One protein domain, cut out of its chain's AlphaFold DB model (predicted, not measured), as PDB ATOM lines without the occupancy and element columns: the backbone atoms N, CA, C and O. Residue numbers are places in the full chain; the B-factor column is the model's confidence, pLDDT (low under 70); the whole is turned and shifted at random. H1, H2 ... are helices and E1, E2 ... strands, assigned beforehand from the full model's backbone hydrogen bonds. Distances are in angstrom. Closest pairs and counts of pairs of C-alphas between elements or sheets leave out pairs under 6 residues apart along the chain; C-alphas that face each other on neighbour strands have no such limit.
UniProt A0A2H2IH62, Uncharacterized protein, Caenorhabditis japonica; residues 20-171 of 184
ATOM      1  N   ASP A  20      73.463  99.058  57.612       50.94
ATOM      2  CA  ASP A  20      72.045  99.030  57.978       50.94
ATOM      3  C   ASP A  20      71.714  97.963  59.043       50.94
ATOM      4  O   ASP A  20      70.832  98.166  59.875       50.94
ATOM      5  N   ASP A  21      72.453  96.845  59.085       54.12
ATOM      6  CA  ASP A  21      72.238  95.793  60.091       54.12
ATOM      7  C   ASP A  21      72.657  96.256  61.498       54.12
ATOM      8  O   ASP A  21      72.065  95.817  62.482       54.12
ATOM      9  N   VAL A  22      73.665  97.132  61.603       56.94
ATOM     10  CA  VAL A  22      74.191  97.626  62.889       56.94
ATOM     11  C   VAL A  22      73.260  98.675  63.488       56.94
ATOM     12  O   VAL A  22      72.958  98.621  64.677       56.94
ATOM     13  N   GLU A  23      72.766  99.606  62.671       60.78
ATOM     14  CA  GLU A  23      71.853 100.659  63.128       60.78
ATOM     15  C   GLU A  23      70.521 100.077  63.630       60.78
ATOM     16  O   GLU A  23      70.003 100.480  64.675       60.78
ATOM     17  N   LEU A  24      69.995  99.068  62.932       63.69
ATOM     18  CA  LEU A  24      68.765  98.382  63.324       63.69
ATOM     19  C   LEU A  24      68.936  97.523  64.582       63.69
ATOM     20  O   LEU A  24      68.022  97.471  65.408       63.69
ATOM     21  N   ASP A  25      70.101  96.894  64.759       65.25
ATOM     22  CA  ASP A  25      70.435  96.139  65.973       65.25
ATOM     23  C   ASP A  25      70.531  97.059  67.199       65.25
ATOM     24  O   ASP A  25      69.965  96.769  68.257       65.25
ATOM     25  N   MET A  26      71.163  98.226  67.038       61.25
ATOM     26  CA  MET A  26      71.229  99.247  68.086       61.25
ATOM     27  C   MET A  26      69.832  99.746  68.471       61.25
ATOM     28  O   MET A  26      69.487  99.760  69.653       61.25
ATOM     29  N   ARG A  27      68.983 100.068  67.487       69.69
ATOM     30  CA  ARG A  27      67.618 100.561  67.731       69.69
ATOM     31  C   ARG A  27      66.737  99.528  68.438       69.69
ATOM     32  O   ARG A  27      66.045  99.865  69.400       69.69
ATOM     33  N   ALA A  28      66.783  98.270  67.999       70.19
ATOM     34  CA  ALA A  28      66.069  97.171  68.647       70.19
ATOM     35  C   ALA A  28      66.536  96.977  70.099       70.19
ATOM     36  O   ALA A  28      65.717  96.814  71.009       70.19
ATOM     37  N   THR A  29      67.851  97.036  70.317       75.88
ATOM     38  CA  THR A  29      68.470  96.899  71.637       75.88
ATOM     39  C   THR A  29      68.045  98.022  72.579       75.88
ATOM     40  O   THR A  29      67.625  97.736  73.701       75.88
ATOM     41  N   ASP A  30      68.078  99.278  72.133       76.06
ATOM     42  CA  ASP A  30      67.731 100.441  72.957       76.06
ATOM     43  C   ASP A  30      66.270 100.410  73.416       76.06
ATOM     44  O   ASP A  30      65.978 100.577  74.607       76.06
ATOM     45  N   ILE A  31      65.346 100.109  72.496       75.06
ATOM     46  CA  ILE A  31      63.919  99.973  72.811       75.06
ATOM     47  C   ILE A  31      63.712  98.863  73.841       75.06
ATOM     48  O   ILE A  31      63.081  99.076  74.878       75.06
ATOM     49  N   ARG A  32      64.263  97.669  73.596       80.25
ATOM     50  CA  ARG A  32      64.069  96.520  74.491       80.25
ATOM     51  C   ARG A  32      64.732  96.728  75.847       80.25
ATOM     52  O   ARG A  32      64.165  96.312  76.855       80.25
ATOM     53  N   LYS A  33      65.882  97.405  75.900       81.62
ATOM     54  CA  LYS A  33      66.564  97.757  77.149       81.62
ATOM     55  C   LYS A  33      65.709  98.691  78.001       81.62
ATOM     56  O   LYS A  33      65.510  98.397  79.174       81.62
ATOM     57  N   SER A  34      65.145  99.743  77.402       73.94
ATOM     58  CA  SER A  34      64.215 100.645  78.095       73.94
ATOM     59  C   SER A  34      62.972  99.904  78.605       73.94
ATOM     60  O   SER A  34      62.505 100.146  79.716       73.94
ATOM     61  N   LEU A  35      62.463  98.942  77.834       73.19
ATOM     62  CA  LEU A  35      61.299  98.152  78.226       73.19
ATOM     63  C   LEU A  35      61.598  97.102  79.303       73.19
ATOM     64  O   LEU A  35      60.694  96.763  80.062       73.19
ATOM     65  N   LYS A  36      62.831  96.588  79.401       78.75
ATOM     66  CA  LYS A  36      63.205  95.499  80.323       78.75
ATOM     67  C   LYS A  36      63.018  95.859  81.797       78.75
ATOM     68  O   LYS A  36      62.697  94.980  82.593       78.75
ATOM     69  N   GLU A  37      63.156  97.135  82.153       72.44
ATOM     70  CA  GLU A  37      62.910  97.618  83.519       72.44
ATOM     71  C   GLU A  37      61.439  97.481  83.933       72.44
ATOM     72  O   GLU A  37      61.149  97.239  85.101       72.44
ATOM     73  N   THR A  38      60.503  97.582  82.980       65.94
ATOM     74  CA  THR A  38      59.061  97.481  83.270       65.94
ATOM     75  C   THR A  38      58.432  96.155  82.836       65.94
ATOM     76  O   THR A  38      57.417  95.723  83.380       65.94
ATOM     77  N   LEU A  39      59.038  95.477  81.865       71.38
ATOM     78  CA  LEU A  39      58.652  94.166  81.366       71.38
ATOM     79  C   LEU A  39      59.805  93.195  81.661       71.38
ATOM     80  O   LEU A  39      60.635  92.954  80.784       71.38
ATOM     81  N   PRO A  40      59.875  92.598  82.867       72.81
ATOM     82  CA  PRO A  40      61.013  91.762  83.273       72.81
ATOM     83  C   PRO A  40      61.166  90.480  82.435       72.81
ATOM     84  O   PRO A  40      62.192  89.812  82.489       72.81
ATOM     85  N   PHE A  41      60.148  90.143  81.640       78.75
ATOM     86  CA  PHE A  41      60.134  89.038  80.683       78.75
ATOM     87  C   PHE A  41      60.496  89.474  79.252       78.75
ATOM     88  O   PHE A  41      60.273  88.722  78.305       78.75
ATOM     89  N   MET A  42      61.008  90.696  79.075       82.50
ATOM     90  CA  MET A  42      61.593  91.149  77.818       82.50
ATOM     91  C   MET A  42      62.865  90.348  77.546       82.50
ATOM     92  O   MET A  42      63.886  90.526  78.217       82.50
ATOM     93  N   GLU A  43      62.799  89.450  76.569       84.50
ATOM     94  CA  GLU A  43      63.946  88.631  76.194       84.50
ATOM     95  C   GLU A  43      64.943  89.446  75.355       84.50
ATOM     96  O   GLU A  43      64.620  90.488  74.785       84.50
ATOM     97  N   GLU A  44      66.189  89.004  75.280       84.44
ATOM     98  CA  GLU A  44      67.148  89.625  74.369       84.44
ATOM     99  C   GLU A  44      66.815  89.241  72.921       84.44
ATOM    100  O   GLU A  44      66.390  88.115  72.650       84.44
ATOM    101  N   MET A  45      66.999  90.179  71.995       85.75
ATOM    102  CA  MET A  45      66.818  89.924  70.572       85.75
ATOM    103  C   MET A  45      68.172  89.636  69.920       85.75
ATOM    104  O   MET A  45      69.157  90.297  70.222       85.75
ATOM    105  N   LYS A  46      68.230  88.630  69.045       88.12
ATOM    106  CA  LYS A  46      69.464  88.148  68.418       88.12
ATOM    107  C   LYS A  46      69.328  88.096  66.905       88.12
ATOM    108  O   LYS A  46      68.272  87.760  66.367       88.12
ATOM    109  N   SER A  47      70.420  88.365  66.199       86.69
ATOM    110  CA  SER A  47      70.450  88.206  64.746       86.69
ATOM    111  C   SER A  47      70.300  86.729  64.352       86.69
ATOM    112  O   SER A  47      70.971  85.857  64.900       86.69
ATOM    113  N   SER A  48      69.459  86.445  63.357       90.56
ATOM    114  CA  SER A  48      69.207  85.112  62.805       90.56
ATOM    115  C   SER A  48      69.638  85.041  61.341       90.56
ATOM    116  O   SER A  48      69.215  85.836  60.499       90.56
ATOM    117  N   SER A  49      70.499  84.076  61.011       89.94
ATOM    118  CA  SER A  49      70.869  83.770  59.622       89.94
ATOM    119  C   SER A  49      69.709  83.151  58.839       89.94
ATOM    120  O   SER A  49      69.584  83.394  57.642       89.94
ATOM    121  N   GLU A  50      68.835  82.398  59.508       91.94
ATOM    122  CA  GLU A  50      67.656  81.766  58.911       91.94
ATOM    123  C   GLU A  50      66.651  82.817  58.433       91.94
ATOM    124  O   GLU A  50      66.199  82.768  57.288       91.94
ATOM    125  N   LEU A  51      66.360  83.818  59.271       91.56
ATOM    126  CA  LEU A  51      65.485  84.933  58.901       91.56
ATOM    127  C   LEU A  51      66.091  85.778  57.772       91.56
ATOM    128  O   LEU A  51      65.375  86.184  56.864       91.56
ATOM    129  N   ARG A  52      67.416  85.977  57.755       93.25
ATOM    130  CA  ARG A  52      68.103  86.650  56.636       93.25
ATOM    131  C   ARG A  52      68.000  85.871  55.323       93.25
ATOM    132  O   ARG A  52      67.758  86.460  54.271       93.25
ATOM    133  N   ALA A  53      68.152  84.548  55.374       92.00
ATOM    134  CA  ALA A  53      67.968  83.696  54.202       92.00
ATOM    135  C   ALA A  53      66.523  83.754  53.680       92.00
ATOM    136  O   ALA A  53      66.301  83.731  52.471       92.00
ATOM    137  N   GLU A  54      65.545  83.870  54.576       93.38
ATOM    138  CA  GLU A  54      64.143  84.045  54.208       93.38
ATOM    139  C   GLU A  54      63.875  85.411  53.557       93.38
ATOM    140  O   GLU A  54      63.231  85.453  52.510       93.38
ATOM    141  N   VAL A  55      64.438  86.512  54.081       93.50
ATOM    142  CA  VAL A  55      64.381  87.830  53.412       93.50
ATOM    143  C   VAL A  55      64.902  87.728  51.982       93.50
ATOM    144  O   VAL A  55      64.245  88.197  51.054       93.50
ATOM    145  N   LYS A  56      66.047  87.063  51.785       94.19
ATOM    146  CA  LYS A  56      66.629  86.861  50.455       94.19
ATOM    147  C   LYS A  56      65.662  86.130  49.515       94.19
ATOM    148  O   LYS A  56      65.444  86.587  48.399       94.19
ATOM    149  N   LYS A  57      65.033  85.043  49.974       94.06
ATOM    150  CA  LYS A  57      64.045  84.291  49.177       94.06
ATOM    151  C   LYS A  57      62.822  85.129  48.806       94.06
ATOM    152  O   LYS A  57      62.318  85.011  47.692       94.06
ATOM    153  N   LEU A  58      62.318  85.939  49.740       93.06
ATOM    154  CA  LEU A  58      61.192  86.838  49.482       93.06
ATOM    155  C   LEU A  58      61.578  87.907  48.453       93.06
ATOM    156  O   LEU A  58      60.780  88.205  47.564       93.06
ATOM    157  N   SER A  59      62.791  88.452  48.577       93.94
ATOM    158  CA  SER A  59      63.371  89.486  47.713       93.94
ATOM    159  C   SER A  59      63.524  89.004  46.269       93.94
ATOM    160  O   SER A  59      63.029  89.647  45.349       93.94
ATOM    161  N   GLU A  60      64.093  87.813  46.065       93.81
ATOM    162  CA  GLU A  60      64.295  87.216  44.733       93.81
ATOM    163  C   GLU A  60      62.988  87.024  43.947       93.81
ATOM    164  O   GLU A  60      62.991  87.048  42.718       93.81
ATOM    165  N   LYS A  61      61.866  86.828  44.647       92.38
ATOM    166  CA  LYS A  61      60.552  86.582  44.037       92.38
ATOM    167  C   LYS A  61      59.628  87.795  44.055       92.38
ATOM    168  O   LYS A  61      58.523  87.698  43.530       92.38
ATOM    169  N   CYS A  62      60.030  88.885  44.711       91.06
ATOM    170  CA  CYS A  62      59.136  89.971  45.113       91.06
ATOM    171  C   CYS A  62      57.791  89.455  45.652       91.06
ATOM    172  O   CYS A  62      56.716  89.930  45.280       91.06
ATOM    173  N   SER A  63      57.864  88.433  46.511       87.56
ATOM    174  CA  SER A  63      56.682  87.784  47.073       87.56
ATOM    175  C   SER A  63      55.849  88.792  47.865       87.56
ATOM    176  O   SER A  63      56.431  89.539  48.656       87.56
ATOM    177  N   PRO A  64      54.509  88.784  47.745       84.62
ATOM    178  CA  PRO A  64      53.651  89.619  48.574       84.62
ATOM    179  C   PRO A  64      53.941  89.424  50.067       84.62
ATOM    180  O   PRO A  64      54.101  88.295  50.539       84.62
ATOM    181  N   LEU A  65      53.985  90.526  50.817       86.19
ATOM    182  CA  LEU A  65      54.236  90.514  52.260       86.19
ATOM    183  C   LEU A  65      52.965  90.114  53.017       86.19
ATOM    184  O   LEU A  65      52.252  90.948  53.566       86.19
ATOM    185  N   VAL A  66      52.656  88.821  53.014       78.75
ATOM    186  CA  VAL A  66      51.491  88.266  53.713       78.75
ATOM    187  C   VAL A  66      51.928  87.725  55.066       78.75
ATOM    188  O   VAL A  66      52.830  86.887  55.142       78.75
ATOM    189  N   TYR A  67      51.294  88.189  56.147       69.25
ATOM    190  CA  TYR A  67      51.601  87.684  57.485       69.25
ATOM    191  C   TYR A  67      51.435  86.170  57.562       69.25
ATOM    192  O   TYR A  67      50.431  85.602  57.136       69.25
ATOM    193  N   ASN A  68      52.390  85.529  58.224       72.31
ATOM    194  CA  ASN A  68      52.305  84.125  58.592       72.31
ATOM    195  C   ASN A  68      52.471  83.958  60.111       72.31
ATOM    196  O   ASN A  68      52.488  84.932  60.868       72.31
ATOM    197  N   SER A  69      52.509  82.708  60.569       72.75
ATOM    198  CA  SER A  69      52.654  82.335  61.980       72.75
ATOM    199  C   SER A  69      54.106  82.258  62.462       72.75
ATOM    200  O   SER A  69      54.332  81.997  63.639       72.75
ATOM    201  N   ARG A  70      55.094  82.456  61.584       78.44
ATOM    202  CA  ARG A  70      56.518  82.257  61.890       78.44
ATOM    203  C   ARG A  70      57.212  83.557  62.261       78.44
ATOM    204  O   ARG A  70      57.981  83.579  63.218       78.44
ATOM    205  N   TYR A  71      56.918  84.631  61.541       84.00
ATOM    206  CA  TYR A  71      57.571  85.921  61.722       84.00
ATOM    207  C   TYR A  71      56.618  87.081  61.442       84.00
ATOM    208  O   TYR A  71      55.572  86.932  60.805       84.00
ATOM    209  N   ARG A  72      56.992  88.250  61.955       84.38
ATOM    210  CA  ARG A  72      56.397  89.539  61.626       84.38
ATOM    211  C   ARG A  72      57.330  90.312  60.699       84.38
ATOM    212  O   ARG A  72      58.536  90.069  60.705       84.38
ATOM    213  N   PHE A  73      56.764  91.191  59.884       85.69
ATOM    214  CA  PHE A  73      57.525  92.042  58.976       85.69
ATOM    215  C   PHE A  73      57.758  93.397  59.625       85.69
ATOM    216  O   PHE A  73      56.816  94.001  60.130       85.69
ATOM    217  N   TYR A  74      58.991  93.877  59.542       85.12
ATOM    218  CA  TYR A  74      59.362  95.239  59.878       85.12
ATOM    219  C   TYR A  74      59.963  95.914  58.642       85.12
ATOM    220  O   TYR A  74      60.801  95.338  57.942       85.12
ATOM    221  N   LEU A  75      59.470  97.117  58.350       85.12
ATOM    222  CA  LEU A  75      59.717  97.847  57.108       85.12
ATOM    223  C   LEU A  75      60.353  99.205  57.442       85.12
ATOM    224  O   LEU A  75      59.629 100.195  57.548       85.12
ATOM    225  N   PRO A  76      61.679  99.270  57.648       77.38
ATOM    226  CA  PRO A  76      62.336 100.483  58.143       77.38
ATOM    227  C   PRO A  76      62.242 101.668  57.168       77.38
ATOM    228  O   PRO A  76      62.194 102.814  57.603       77.38
ATOM    229  N   ASP A  77      62.161 101.395  55.861       78.19
ATOM    230  CA  ASP A  77      62.138 102.424  54.810       78.19
ATOM    231  C   ASP A  77      60.722 102.844  54.385       78.19
ATOM    232  O   ASP A  77      60.544 103.721  53.534       78.19
ATOM    233  N   ALA A  78      59.694 102.177  54.911       75.00
ATOM    234  CA  ALA A  78      58.323 102.396  54.487       75.00
ATOM    235  C   ALA A  78      57.770 103.707  55.055       75.00
ATOM    236  O   ALA A  78      57.861 103.988  56.251       75.00
ATOM    237  N   LYS A  79      57.111 104.492  54.196       72.19
ATOM    238  CA  LYS A  79      56.319 105.632  54.659       72.19
ATOM    239  C   LYS A  79      55.084 105.114  55.391       72.19
ATOM    240  O   LYS A  79      54.300 104.344  54.842       72.19
ATOM    241  N   VAL A  80      54.927 105.556  56.632       65.69
ATOM    242  CA  VAL A  80      53.774 105.253  57.480       65.69
ATOM    243  C   VAL A  80      52.542 105.946  56.888       65.69
ATOM    244  O   VAL A  80      52.518 107.174  56.814       65.69
ATOM    245  N   SER A  81      51.536 105.183  56.453       69.31
ATOM    246  CA  SER A  81      50.254 105.755  56.015       69.31
ATOM    247  C   SER A  81      49.502 106.394  57.188       69.31
ATOM    248  O   SER A  81      49.778 106.079  58.348       69.31
ATOM    249  N   ASP A  82      48.536 107.279  56.927       73.00
ATOM    250  CA  ASP A  82      47.854 108.040  57.990       73.00
ATOM    251  C   ASP A  82      47.189 107.146  59.052       73.00
ATOM    252  O   ASP A  82      47.284 107.422  60.250       73.00
ATOM    253  N   ASN A  83      46.599 106.021  58.641       63.94
ATOM    254  CA  ASN A  83      46.024 105.038  59.566       63.94
ATOM    255  C   ASN A  83      47.096 104.393  60.459       63.94
ATOM    256  O   ASN A  83      46.904 104.222  61.664       63.94
ATOM    257  N   LEU A  84      48.259 104.072  59.887       66.81
ATOM    258  CA  LEU A  84      49.392 103.512  60.626       66.81
ATOM    259  C   LEU A  84      50.017 104.562  61.556       66.81
ATOM    260  O   LEU A  84      50.497 104.229  62.639       66.81
ATOM    261  N   ARG A  85      49.950 105.841  61.171       74.19
ATOM    262  CA  ARG A  85      50.438 106.972  61.961       74.19
ATOM    263  C   ARG A  85      49.623 107.144  63.234       74.19
ATOM    264  O   ARG A  85      50.201 107.350  64.298       74.19
ATOM    265  N   GLN A  86      48.298 107.005  63.152       75.62
ATOM    266  CA  GLN A  86      47.425 107.046  64.328       75.62
ATOM    267  C   GLN A  86      47.761 105.934  65.320       75.62
ATOM    268  O   GLN A  86      47.855 106.196  66.520       75.62
ATOM    269  N   LEU A  87      48.013 104.713  64.833       71.62
ATOM    270  CA  LEU A  87      48.480 103.655  65.718       71.62
ATOM    271  C   LEU A  87      49.833 104.007  66.334       71.62
ATOM    272  O   LEU A  87      50.011 103.863  67.541       71.62
ATOM    273  N   GLN A  88      50.803 104.410  65.518       73.50
ATOM    274  CA  GLN A  88      52.142 104.707  66.014       73.50
ATOM    275  C   GLN A  88      52.081 105.745  67.141       73.50
ATOM    276  O   GLN A  88      52.750 105.580  68.161       73.50
ATOM    277  N   VAL A  89      51.227 106.764  66.995       79.88
ATOM    278  CA  VAL A  89      50.931 107.748  68.042       79.88
ATOM    279  C   VAL A  89      50.295 107.082  69.260       79.88
ATOM    280  O   VAL A  89      50.799 107.272  70.364       79.88
ATOM    281  N   LEU A  90      49.246 106.271  69.086       80.00
ATOM    282  CA  LEU A  90      48.588 105.561  70.187       80.00
ATOM    283  C   LEU A  90      49.580 104.717  70.994       80.00
ATOM    284  O   LEU A  90      49.631 104.842  72.215       80.00
ATOM    285  N   VAL A  91      50.384 103.876  70.340       72.81
ATOM    286  CA  VAL A  91      51.329 103.015  71.058       72.81
ATOM    287  C   VAL A  91      52.440 103.838  71.687       72.81
ATOM    288  O   VAL A  91      52.759 103.599  72.845       72.81
ATOM    289  N   SER A  92      52.970 104.850  70.998       72.81
ATOM    290  CA  SER A  92      53.962 105.759  71.587       72.81
ATOM    291  C   SER A  92      53.426 106.441  72.849       72.81
ATOM    292  O   SER A  92      54.125 106.513  73.854       72.81
ATOM    293  N   GLU A  93      52.172 106.894  72.839       79.12
ATOM    294  CA  GLU A  93      51.512 107.477  74.011       79.12
ATOM    295  C   GLU A  93      51.294 106.457  75.134       79.12
ATOM    296  O   GLU A  93      51.494 106.778  76.306       79.12
ATOM    297  N   LEU A  94      50.917 105.219  74.806       75.56
ATOM    298  CA  LEU A  94      50.796 104.143  75.789       75.56
ATOM    299  C   LEU A  94      52.155 103.799  76.412       75.56
ATOM    300  O   LEU A  94      52.229 103.642  77.629       75.56
ATOM    301  N   LEU A  95      53.225 103.753  75.616       70.06
ATOM    302  CA  LEU A  95      54.593 103.530  76.087       70.06
ATOM    303  C   LEU A  95      55.073 104.673  76.995       70.06
ATOM    304  O   LEU A  95      55.558 104.399  78.089       70.06
ATOM    305  N   LYS A  96      54.859 105.941  76.609       72.69
ATOM    306  CA  LYS A  96      55.165 107.118  77.451       72.69
ATOM    307  C   LYS A  96      54.408 107.111  78.779       72.69
ATOM    308  O   LYS A  96      54.934 107.550  79.792       72.69
ATOM    309  N   LYS A  97      53.163 106.626  78.782       75.25
ATOM    310  CA  LYS A  97      52.314 106.511  79.982       75.25
ATOM    311  C   LYS A  97      52.566 105.227  80.775       75.25
ATOM    312  O   LYS A  97      51.777 104.913  81.664       75.25
ATOM    313  N   HIS A  98      53.601 104.461  80.432       69.56
ATOM    314  CA  HIS A  98      53.923 103.172  81.045       69.56
ATOM    315  C   HIS A  98      52.771 102.141  80.988       69.56
ATOM    316  O   HIS A  98      52.719 101.188  81.767       69.56
ATOM    317  N   LYS A  99      51.833 102.287  80.041       73.94
ATOM    318  CA  LYS A  99      50.709 101.366  79.802       73.94
ATOM    319  C   LYS A  99      51.110 100.239  78.849       73.94
ATOM    320  O   LYS A  99      50.505 100.032  77.799       73.94
ATOM    321  N   TYR A 100      52.145  99.489  79.216       71.69
ATOM    322  CA  TYR A 100      52.775  98.501  78.335       71.69
ATOM    323  C   TYR A 100      51.853  97.347  77.920       71.69
ATOM    324  O   TYR A 100      51.900  96.908  76.776       71.69
ATOM    325  N   ALA A 101      50.975  96.873  78.810       71.94
ATOM    326  CA  ALA A 101      50.009  95.827  78.465       71.94
ATOM    327  C   ALA A 101      49.024  96.291  77.377       71.94
ATOM    328  O   ALA A 101      48.682  95.519  76.484       71.94
ATOM    329  N   ASP A 102      48.602  97.555  77.428       76.88
ATOM    330  CA  ASP A 102      47.718  98.140  76.420       76.88
ATOM    331  C   ASP A 102      48.480  98.432  75.121       76.88
ATOM    332  O   ASP A 102      47.949  98.189  74.040       76.88
ATOM    333  N   ALA A 103      49.741  98.875  75.214       74.31
ATOM    334  CA  ALA A 103      50.631  99.037  74.063       74.31
ATOM    335  C   ALA A 103      50.805  97.712  73.304       74.31
ATOM    336  O   ALA A 103      50.647  97.668  72.087       74.31
ATOM    337  N   LEU A 104      51.049  96.614  74.025       73.75
ATOM    338  CA  LEU A 104      51.177  95.279  73.442       73.75
ATOM    339  C   LEU A 104      49.865  94.779  72.840       73.75
ATOM    340  O   LEU A 104      49.876  94.271  71.726       73.75
ATOM    341  N   LYS A 105      48.730  94.967  73.527       77.19
ATOM    342  CA  LYS A 105      47.409  94.635  72.966       77.19
ATOM    343  C   LYS A 105      47.137  95.387  71.673       77.19
ATOM    344  O   LYS A 105      46.568  94.803  70.757       77.19
ATOM    345  N   ALA A 106      47.529  96.661  71.604       76.44
ATOM    346  CA  ALA A 106      47.434  97.430  70.377       76.44
ATOM    347  C   ALA A 106      48.275  96.744  69.293       76.44
ATOM    348  O   ALA A 106      47.697  96.294  68.315       76.44
ATOM    349  N   VAL A 107      49.581  96.543  69.497       73.50
ATOM    350  CA  VAL A 107      50.480  95.884  68.521       73.50
ATOM    351  C   VAL A 107      49.982  94.501  68.072       73.50
ATOM    352  O   VAL A 107      50.055  94.160  66.890       73.50
ATOM    353  N   ASP A 108      49.430  93.701  68.985       72.50
ATOM    354  CA  ASP A 108      48.906  92.369  68.675       72.50
ATOM    355  C   ASP A 108      47.587  92.381  67.890       72.50
ATOM    356  O   ASP A 108      47.290  91.402  67.203       72.50
ATOM    357  N   ALA A 109      46.807  93.465  67.947       72.44
ATOM    358  CA  ALA A 109      45.548  93.579  67.215       72.44
ATOM    359  C   ALA A 109      45.741  93.777  65.699       72.44
ATOM    360  O   ALA A 109      44.806  93.527  64.932       72.44
ATOM    361  N   TYR A 110      46.932  94.190  65.254       69.38
ATOM    362  CA  TYR A 110      47.193  94.469  63.843       69.38
ATOM    363  C   TYR A 110      47.379  93.204  63.018       69.38
ATOM    364  O   TYR A 110      48.026  92.236  63.425       69.38
ATOM    365  N   ARG A 111      46.788  93.238  61.822       68.44
ATOM    366  CA  ARG A 111      46.800  92.136  60.859       68.44
ATOM    367  C   ARG A 111      47.574  92.440  59.581       68.44
ATOM    368  O   ARG A 111      47.698  91.524  58.776       68.44
ATOM    369  N   ASP A 112      48.126  93.645  59.439       68.00
ATOM    370  CA  ASP A 112      48.867  94.104  58.253       68.00
ATOM    371  C   ASP A 112      50.315  94.479  58.607       68.00
ATOM    372  O   ASP A 112      50.525  95.028  59.693       68.00
ATOM    373  N   PRO A 113      51.320  94.129  57.774       66.56
ATOM    374  CA  PRO A 113      52.732  94.420  58.029       66.56
ATOM    375  C   PRO A 113      52.953  95.865  58.470       66.56
ATOM    376  O   PRO A 113      52.580  96.793  57.748       66.56
ATOM    377  N   MET A 114      53.560  96.066  59.642       65.75
ATOM    378  CA  MET A 114      53.694  97.403  60.212       65.75
ATOM    379  C   MET A 114      55.123  97.949  60.083       65.75
ATOM    380  O   MET A 114      56.077  97.325  60.551       65.75
ATOM    381  N   PRO A 115      55.296  99.158  59.525       57.34
ATOM    382  CA  PRO A 115      56.579  99.849  59.446       57.34
ATOM    383  C   PRO A 115      56.906 100.556  60.768       57.34
ATOM    384  O   PRO A 115      57.125 101.764  60.799       57.34
ATOM    385  N   THR A 116      56.830  99.851  61.897       67.38
ATOM    386  CA  THR A 116      56.990 100.500  63.203       67.38
ATOM    387  C   THR A 116      57.924  99.720  64.106       67.38
ATOM    388  O   THR A 116      57.842  98.496  64.198       67.38
ATOM    389  N   ASP A 117      58.733 100.464  64.852       69.00
ATOM    390  CA  ASP A 117      59.599  99.979  65.930       69.00
ATOM    391  C   ASP A 117      58.872  99.156  67.000       69.00
ATOM    392  O   ASP A 117      59.493  98.490  67.824       69.00
ATOM    393  N   LEU A 118      57.542  99.203  67.009       68.69
ATOM    394  CA  LEU A 118      56.699  98.470  67.941       68.69
ATOM    395  C   LEU A 118      56.822  96.955  67.777       68.69
ATOM    396  O   LEU A 118      56.577  96.216  68.727       68.69
ATOM    397  N   GLU A 119      57.261  96.496  66.606       74.94
ATOM    398  CA  GLU A 119      57.623  95.100  66.375       74.94
ATOM    399  C   GLU A 119      58.806  94.658  67.265       74.94
ATOM    400  O   GLU A 119      58.896  93.500  67.664       74.94
ATOM    401  N   TYR A 120      59.678  95.579  67.695       74.25
ATOM    402  CA  TYR A 120      60.727  95.282  68.676       74.25
ATOM    403  C   TYR A 120      60.216  95.240  70.117       74.25
ATOM    404  O   TYR A 120      60.888  94.682  70.988       74.25
ATOM    405  N   ALA A 121      59.034  95.796  70.386       74.56
ATOM    406  CA  ALA A 121      58.467  95.875  71.727       74.56
ATOM    407  C   ALA A 121      57.795  94.570  72.181       74.56
ATOM    408  O   ALA A 121      57.419  94.465  73.346       74.56
ATOM    409  N   VAL A 122      57.645  93.563  71.312       78.62
ATOM    410  CA  VAL A 122      57.014  92.287  71.679       78.62
ATOM    411  C   VAL A 122      57.999  91.422  72.481       78.62
ATOM    412  O   VAL A 122      59.031  90.995  71.949       78.62
ATOM    413  N   PRO A 123      57.696  91.076  73.745       76.19
ATOM    414  CA  PRO A 123      58.693  90.497  74.648       76.19
ATOM    415  C   PRO A 123      59.279  89.159  74.208       76.19
ATOM    416  O   PRO A 123      60.456  88.905  74.436       76.19
ATOM    417  N   ARG A 124      58.488  88.330  73.522       81.31
ATOM    418  CA  ARG A 124      58.884  86.973  73.114       81.31
ATOM    419  C   ARG A 124      59.414  86.864  71.682       81.31
ATOM    420  O   ARG A 124      59.714  85.766  71.222       81.31
ATOM    421  N   GLN A 125      59.501  87.979  70.963       84.69
ATOM    422  CA  GLN A 125      60.235  88.030  69.705       84.69
ATOM    423  C   GLN A 125      61.720  88.175  70.024       84.69
ATOM    424  O   GLN A 125      62.149  89.185  70.572       84.69
ATOM    425  N   THR A 126      62.487  87.135  69.729       87.44
ATOM    426  CA  THR A 126      63.879  86.976  70.177       87.44
ATOM    427  C   THR A 126      64.870  86.909  69.034       87.44
ATOM    428  O   THR A 126      66.073  86.882  69.261       87.44
ATOM    429  N   HIS A 127      64.384  86.888  67.798       89.56
ATOM    430  CA  HIS A 127      65.197  86.773  66.606       89.56
ATOM    431  C   HIS A 127      64.786  87.821  65.586       89.56
ATOM    432  O   HIS A 127      63.596  88.061  65.381       89.56
ATOM    433  N   TYR A 128      65.765  88.389  64.896       90.06
ATOM    434  CA  TYR A 128      65.524  89.246  63.745       90.06
ATOM    435  C   TYR A 128      66.480  88.910  62.602       90.06
ATOM    436  O   TYR A 128      67.572  88.385  62.814       90.06
ATOM    437  N   GLY A 129      66.076  89.198  61.372       90.44
ATOM    438  CA  GLY A 129      66.947  89.115  60.209       90.44
ATOM    439  C   GLY A 129      66.529  90.133  59.170       90.44
ATOM    440  O   GLY A 129      65.377  90.121  58.744       90.44
ATOM    441  N   CYS A 130      67.459  91.000  58.782       90.81
ATOM    442  CA  CYS A 130      67.243  92.054  57.801       90.81
ATOM    443  C   CYS A 130      68.043  91.793  56.525       90.81
ATOM    444  O   CYS A 130      69.032  91.056  56.520       90.81
ATOM    445  N   GLY A 131      67.592  92.366  55.418       91.38
ATOM    446  CA  GLY A 131      68.303  92.273  54.155       91.38
ATOM    447  C   GLY A 131      67.673  93.115  53.052       91.38
ATOM    448  O   GLY A 131      66.585  93.670  53.235       91.38
ATOM    449  N   PRO A 132      68.348  93.200  51.894       92.12
ATOM    450  CA  PRO A 132      67.875  93.980  50.765       92.12
ATOM    451  C   PRO A 132      66.597  93.379  50.176       92.12
ATOM    452  O   PRO A 132      66.513  92.178  49.902       92.12
ATOM    453  N   TYR A 133      65.618  94.238  49.929       92.44
ATOM    454  CA  TYR A 133      64.318  93.894  49.367       92.44
ATOM    455  C   TYR A 133      63.872  94.979  48.374       92.44
ATOM    456  O   TYR A 133      62.979  95.759  48.694       92.44
ATOM    457  N   PRO A 134      64.501  95.075  47.184       90.56
ATOM    458  CA  PRO A 134      64.246  96.121  46.192       90.56
ATOM    459  C   PRO A 134      62.962  95.842  45.389       90.56
ATOM    460  O   PRO A 134      62.981  95.765  44.162       90.56
ATOM    461  N   CYS A 135      61.844  95.651  46.084       89.88
ATOM    462  CA  CYS A 135      60.552  95.318  45.495       89.88
ATOM    463  C   CYS A 135      59.507  96.384  45.833       89.88
ATOM    464  O   CYS A 135      59.554  97.038  46.880       89.88
ATOM    465  N   ASN A 136      58.524  96.526  44.944       89.81
ATOM    466  CA  ASN A 136      57.343  97.337  45.206       89.81
ATOM    467  C   ASN A 136      56.298  96.486  45.922       89.81
ATOM    468  O   ASN A 136      55.932  95.414  45.440       89.81
ATOM    469  N   VAL A 137      55.790  96.981  47.043       85.69
ATOM    470  CA  VAL A 137      54.741  96.322  47.824       85.69
ATOM    471  C   VAL A 137      53.512  97.208  47.895       85.69
ATOM    472  O   VAL A 137      53.603  98.428  47.773       85.69
ATOM    473  N   THR A 138      52.350  96.583  48.075       82.88
ATOM    474  CA  THR A 138      51.100  97.290  48.363       82.88
ATOM    475  C   THR A 138      50.680  96.954  49.785       82.88
ATOM    476  O   THR A 138      50.480  95.780  50.093       82.88
ATOM    477  N   LEU A 139      50.563  97.963  50.644       76.25
ATOM    478  CA  LEU A 139      50.134  97.826  52.036       76.25
ATOM    479  C   LEU A 139      48.988  98.799  52.285       76.25
ATOM    480  O   LEU A 139      49.135  99.988  52.035       76.25
ATOM    481  N   ASN A 140      47.842  98.301  52.753       72.00
ATOM    482  CA  ASN A 140      46.649  99.120  53.016       72.00
ATOM    483  C   ASN A 140      46.210 100.005  51.834       72.00
ATOM    484  O   ASN A 140      45.695 101.099  52.031       72.00
ATOM    485  N   GLY A 141      46.420  99.529  50.602       74.88
ATOM    486  CA  GLY A 141      46.113 100.268  49.373       74.88
ATOM    487  C   GLY A 141      47.242 101.172  48.866       74.88
ATOM    488  O   GLY A 141      47.227 101.543  47.694       74.88
ATOM    489  N   ASP A 142      48.263 101.439  49.682       76.50
ATOM    490  CA  ASP A 142      49.396 102.283  49.312       76.50
ATOM    491  C   ASP A 142      50.517 101.461  48.675       76.50
ATOM    492  O   ASP A 142      50.988 100.467  49.234       76.50
ATOM    493  N   LYS A 143      50.981 101.899  47.499       82.38
ATOM    494  CA  LYS A 143      52.158 101.333  46.829       82.38
ATOM    495  C   LYS A 143      53.425 102.018  47.319       82.38
ATOM    496  O   LYS A 143      53.532 103.241  47.268       82.38
ATOM    497  N   MET A 144      54.415 101.229  47.716       83.62
ATOM    498  CA  MET A 144      55.709 101.736  48.164       83.62
ATOM    499  C   MET A 144      56.858 100.867  47.666       83.62
ATOM    500  O   MET A 144      56.722  99.650  47.538       83.62
ATOM    501  N   SER A 145      57.992 101.510  47.396       86.38
ATOM    502  CA  SER A 145      59.248 100.833  47.092       86.38
ATOM    503  C   SER A 145      60.029 100.658  48.385       86.38
ATOM    504  O   SER A 145      60.276 101.634  49.097       86.38
ATOM    505  N   LEU A 146      60.382  99.418  48.697       85.88
ATOM    506  CA  LEU A 146      61.217  99.088  49.843       85.88
ATOM    507  C   LEU A 146      62.659  98.903  49.378       85.88
ATOM    508  O   LEU A 146      62.905  98.489  48.246       85.88
ATOM    509  N   LYS A 147      63.617  99.225  50.249       89.25
ATOM    510  CA  LYS A 147      65.031  98.882  50.045       89.25
ATOM    511  C   LYS A 147      65.453  97.774  50.995       89.25
ATOM    512  O   LYS A 147      66.219  96.901  50.597       89.25
ATOM    513  N   THR A 148      64.884  97.775  52.194       89.94
ATOM    514  CA  THR A 148      65.192  96.841  53.268       89.94
ATOM    515  C   THR A 148      63.919  96.192  53.797       89.94
ATOM    516  O   THR A 148      62.884  96.839  53.971       89.94
ATOM    517  N   LEU A 149      64.012  94.896  54.084       89.94
ATOM    518  CA  LEU A 149      62.989  94.126  54.779       89.94
ATOM    519  C   LEU A 149      63.621  93.439  55.982       89.94
ATOM    520  O   LEU A 149      64.662  92.796  55.854       89.94
ATOM    521  N   CYS A 150      62.954  93.521  57.127       89.69
ATOM    522  CA  CYS A 150      63.312  92.775  58.321       89.69
ATOM    523  C   CYS A 150      62.203  91.793  58.685       89.69
ATOM    524  O   CYS A 150      61.016  92.116  58.629       89.69
ATOM    525  N   LEU A 151      62.597  90.594  59.100       89.62
ATOM    526  CA  LEU A 151      61.710  89.608  59.700       89.62
ATOM    527  C   LEU A 151      62.032  89.507  61.183       89.62
ATOM    528  O   LEU A 151      63.203  89.425  61.545       89.62
ATOM    529  N   ILE A 152      61.004  89.483  62.026       87.44
ATOM    530  CA  ILE A 152      61.141  89.401  63.481       87.44
ATOM    531  C   ILE A 152      60.336  88.200  63.982       87.44
ATOM    532  O   ILE A 152      59.123  88.108  63.772       87.44
ATOM    533  N   GLY A 153      60.997  87.261  64.652       84.88
ATOM    534  CA  GLY A 153      60.409  86.000  65.088       84.88
ATOM    535  C   GLY A 153      60.931  85.501  66.440       84.88
ATOM    536  O   GLY A 153      61.806  86.120  67.039       84.88
ATOM    537  N   PRO A 154      60.401  84.376  66.939       81.50
ATOM    538  CA  PRO A 154      59.181  83.730  66.455       81.50
ATOM    539  C   PRO A 154      57.954  84.633  66.665       81.50
ATOM    540  O   PRO A 154      57.900  85.410  67.617       81.50
ATOM    541  N   LYS A 155      56.946  84.549  65.787       67.06
ATOM    542  CA  LYS A 155      55.661  85.229  66.021       67.06
ATOM    543  C   LYS A 155      54.923  84.506  67.144       67.06
ATOM    544  O   LYS A 155      54.190  83.545  66.923       67.06
ATOM    545  N   VAL A 156      55.113  84.971  68.369       61.69
ATOM    546  CA  VAL A 156      54.418  84.410  69.526       61.69
ATOM    547  C   VAL A 156      53.059  85.091  69.638       61.69
ATOM    548  O   VAL A 156      52.936  86.149  70.235       61.69
ATOM    549  N   SER A 157      52.018  84.491  69.054       45.41
ATOM    550  CA  SER A 157      50.642  85.032  69.052       45.41
ATOM    551  C   SER A 157      49.924  84.956  70.406       45.41
ATOM    552  O   SER A 157      48.710  85.135  70.489       45.41
ATOM    553  N   LYS A 158      50.648  84.645  71.479       43.72
ATOM    554  CA  LYS A 158      50.089  84.523  72.817       43.72
ATOM    555  C   LYS A 158      50.982  85.290  73.775       43.72
ATOM    556  O   LYS A 158      51.976  84.753  74.272       43.72
ATOM    557  N   ILE A 159      50.545  86.500  74.130       44.66
ATOM    558  CA  ILE A 159      50.543  86.879  75.544       44.66
ATOM    559  C   ILE A 159      49.903  85.672  76.228       44.66
ATOM    560  O   ILE A 159      48.709  85.425  76.064       44.66
ATOM    561  N   ALA A 160      50.711  84.806  76.845       36.66
ATOM    562  CA  ALA A 160      50.164  83.698  77.602       36.66
ATOM    563  C   ALA A 160      49.119  84.314  78.536       36.66
ATOM    564  O   ALA A 160      49.439  85.264  79.253       36.66
ATOM    565  N   ALA A 161      47.886  83.809  78.485       34.28
ATOM    566  CA  ALA A 161      46.721  84.273  79.238       34.28
ATOM    567  C   ALA A 161      46.885  84.188  80.778       34.28
ATOM    568  O   ALA A 161      45.910  84.177  81.514       34.28
ATOM    569  N   HIS A 162      48.122  84.128  81.267       38.41
ATOM    570  CA  HIS A 162      48.532  84.104  82.661       38.41
ATOM    571  C   HIS A 162      48.898  85.483  83.225       38.41
ATOM    572  O   HIS A 162      49.167  85.582  84.414       38.41
ATOM    573  N   TRP A 163      48.876  86.558  82.431       41.44
ATOM    574  CA  TRP A 163      49.128  87.912  82.942       41.44
ATOM    575  C   TRP A 163      47.836  88.620  83.356       41.44
ATOM    576  O   TRP A 163      47.506  89.702  82.875       41.44
ATOM    577  N   VAL A 164      47.122  88.014  84.305       38.25
ATOM    578  CA  VAL A 164      46.502  88.822  85.358       38.25
ATOM    579  C   VAL A 164      47.593  88.967  86.415       38.25
ATOM    580  O   VAL A 164      48.065  87.946  86.914       38.25
ATOM    581  N   PRO A 165      48.055  90.181  86.753       38.91
ATOM    582  CA  PRO A 165      49.001  90.331  87.850       38.91
ATOM    583  C   PRO A 165      48.390  89.667  89.090       38.91
ATOM    584  O   PRO A 165      47.255  89.990  89.444       38.91
ATOM    585  N   CYS A 166      49.106  88.764  89.771       40.28
ATOM    586  CA  CYS A 166      48.615  88.155  91.017       40.28
ATOM    587  C   CYS A 166      48.159  89.217  92.042       40.28
ATOM    588  O   CYS A 166      47.230  88.984  92.813       40.28
ATOM    589  N   HIS A 167      48.727  90.427  91.989       42.75
ATOM    590  CA  HIS A 167      48.310  91.561  92.820       42.75
ATOM    591  C   HIS A 167      46.922  92.143  92.489       42.75
ATOM    592  O   HIS A 167      46.323  92.785  93.348       42.75
ATOM    593  N   VAL A 168      46.369  91.906  91.294       42.47
ATOM    594  CA  VAL A 168      45.016  92.360  90.916       42.47
ATOM    595  C   VAL A 168      43.946  91.351  91.358       42.47
ATOM    596  O   VAL A 168      42.867  91.756  91.788       42.47
ATOM    597  N   VAL A 169      44.253  90.048  91.368       38.56
ATOM    598  CA  VAL A 169      43.310  89.004  91.825       38.56
ATOM    599  C   VAL A 169      43.145  89.014  93.351       38.56
ATOM    600  O   VAL A 169      42.042  88.801  93.859       38.56
ATOM    601  N   ALA A 170      44.200  89.355  94.100       38.97
ATOM    602  CA  ALA A 170      44.142  89.418  95.562       38.97
ATOM    603  C   ALA A 170      43.147  90.474  96.090       38.97
ATOM    604  O   ALA A 170      42.521  90.266  97.129       38.97
ATOM    605  N   LYS A 171      42.932  91.581  95.362       39.34
ATOM    606  CA  LYS A 171      42.031  92.664  95.800       39.34
ATOM    607  C   LYS A 171      40.544  92.362  95.573       39.34
ATOM    608  O   LYS A 171      39.715  92.843  96.339       39.34
TER     609      LYS A 171
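AT A GLANCE: This is residues 20 to 171 of the 184 residues of an uncharacterized protein of Caenorhabditis japonica (UniProt A0A2H2IH62). A small sheet of three strands, E1, E5 and E2, has helix H2 over one face and the short helix H5 over the other, near the middle of the domain; beyond H5 lies a helical hairpin, H3 and H4. H1 packs on H5, the strand hairpin E3 and E4 lies beyond one end of the sheet, and residues 164 to 171, with H6, stick out as a tail. The 152 printed residues run H1 H2 E1 H3 H4 H5 E2 E3 E4 E5 H6, six named helices and five named strands, class mixed; the sheet, in the order E1 - E5 - E2, is antiparallel. The whole is compact, with a radius of gyration of the C-alphas of 15.8 A, and elongated, spanning 55 by 33 by 26 A.

HOW THE PARTS SIT: Start with H1, residues 20 to 36; its residues 28 to 35 alone touch H5, residues 117 to 121, closest at the C-alphas of Ala 28 and Tyr 120, 5.7 A apart. Its residues 20 to 28 only graze the sheet of E1, residues 72 to 74, E5, residues 148 to 153, and E2, residues 127 to 132. H2, residues 49 to 61, is on that sheet at a height of 7.8 A, over E5 and E2; its closest C-alphas to E2 are those of Arg 52 and Gly 129, 4.5 A apart. H5 is on the opposite face, at a height of 9.2 A. In the sheet, look for N 72 and O 152 at 2.8 A between E1 and E5, and N 129 and O 151 at 2.9 A between E2 and E5. H3, residues 82 to 96, and H4, residues 100 to 109, form a hairpin, touching at a shallow tilt of 23 degrees, opposite ways, with the C-alphas of Val 91 and Ala 103 closest, at 5.0 A. H4 and H5 only just touch, with 3 pairs of C-alphas within 8 A, closest at Val 107 and Leu 118, 6.8 A. E3, residues 136 to 139, and E4, residues 142 to 145, form an antiparallel hairpin, with N 137 and O 144 2.9 A apart. H6, residues 166 to 171, touches no helix. Every O i to N i+4 pair is within hydrogen-bond range in H1, H3 and H4; H2 has 8 of 9, H6 1 of 2, and H5 0 of 1, with 2 of 2 O i to N i+3 pairs.

IN THESE COORDINATES: Find C-alpha 20 at (72.045, 99.030, 57.978); from there H1 runs 24.3 A. H2 is 18.9 A long, H3 20.8 A, E2 17.6 A and E5 16.7 A. H6 ends at C-alpha 171, (42.031, 92.664, 95.800).

THE WHOLE: The printed part has no cut. The links H1 to H2 and E5 to H6 are long. Mean pLDDT of the printed part is 74.8; look for values under 70 at, among others, residues 20 to 27, 110 to 118 and 155 to 171.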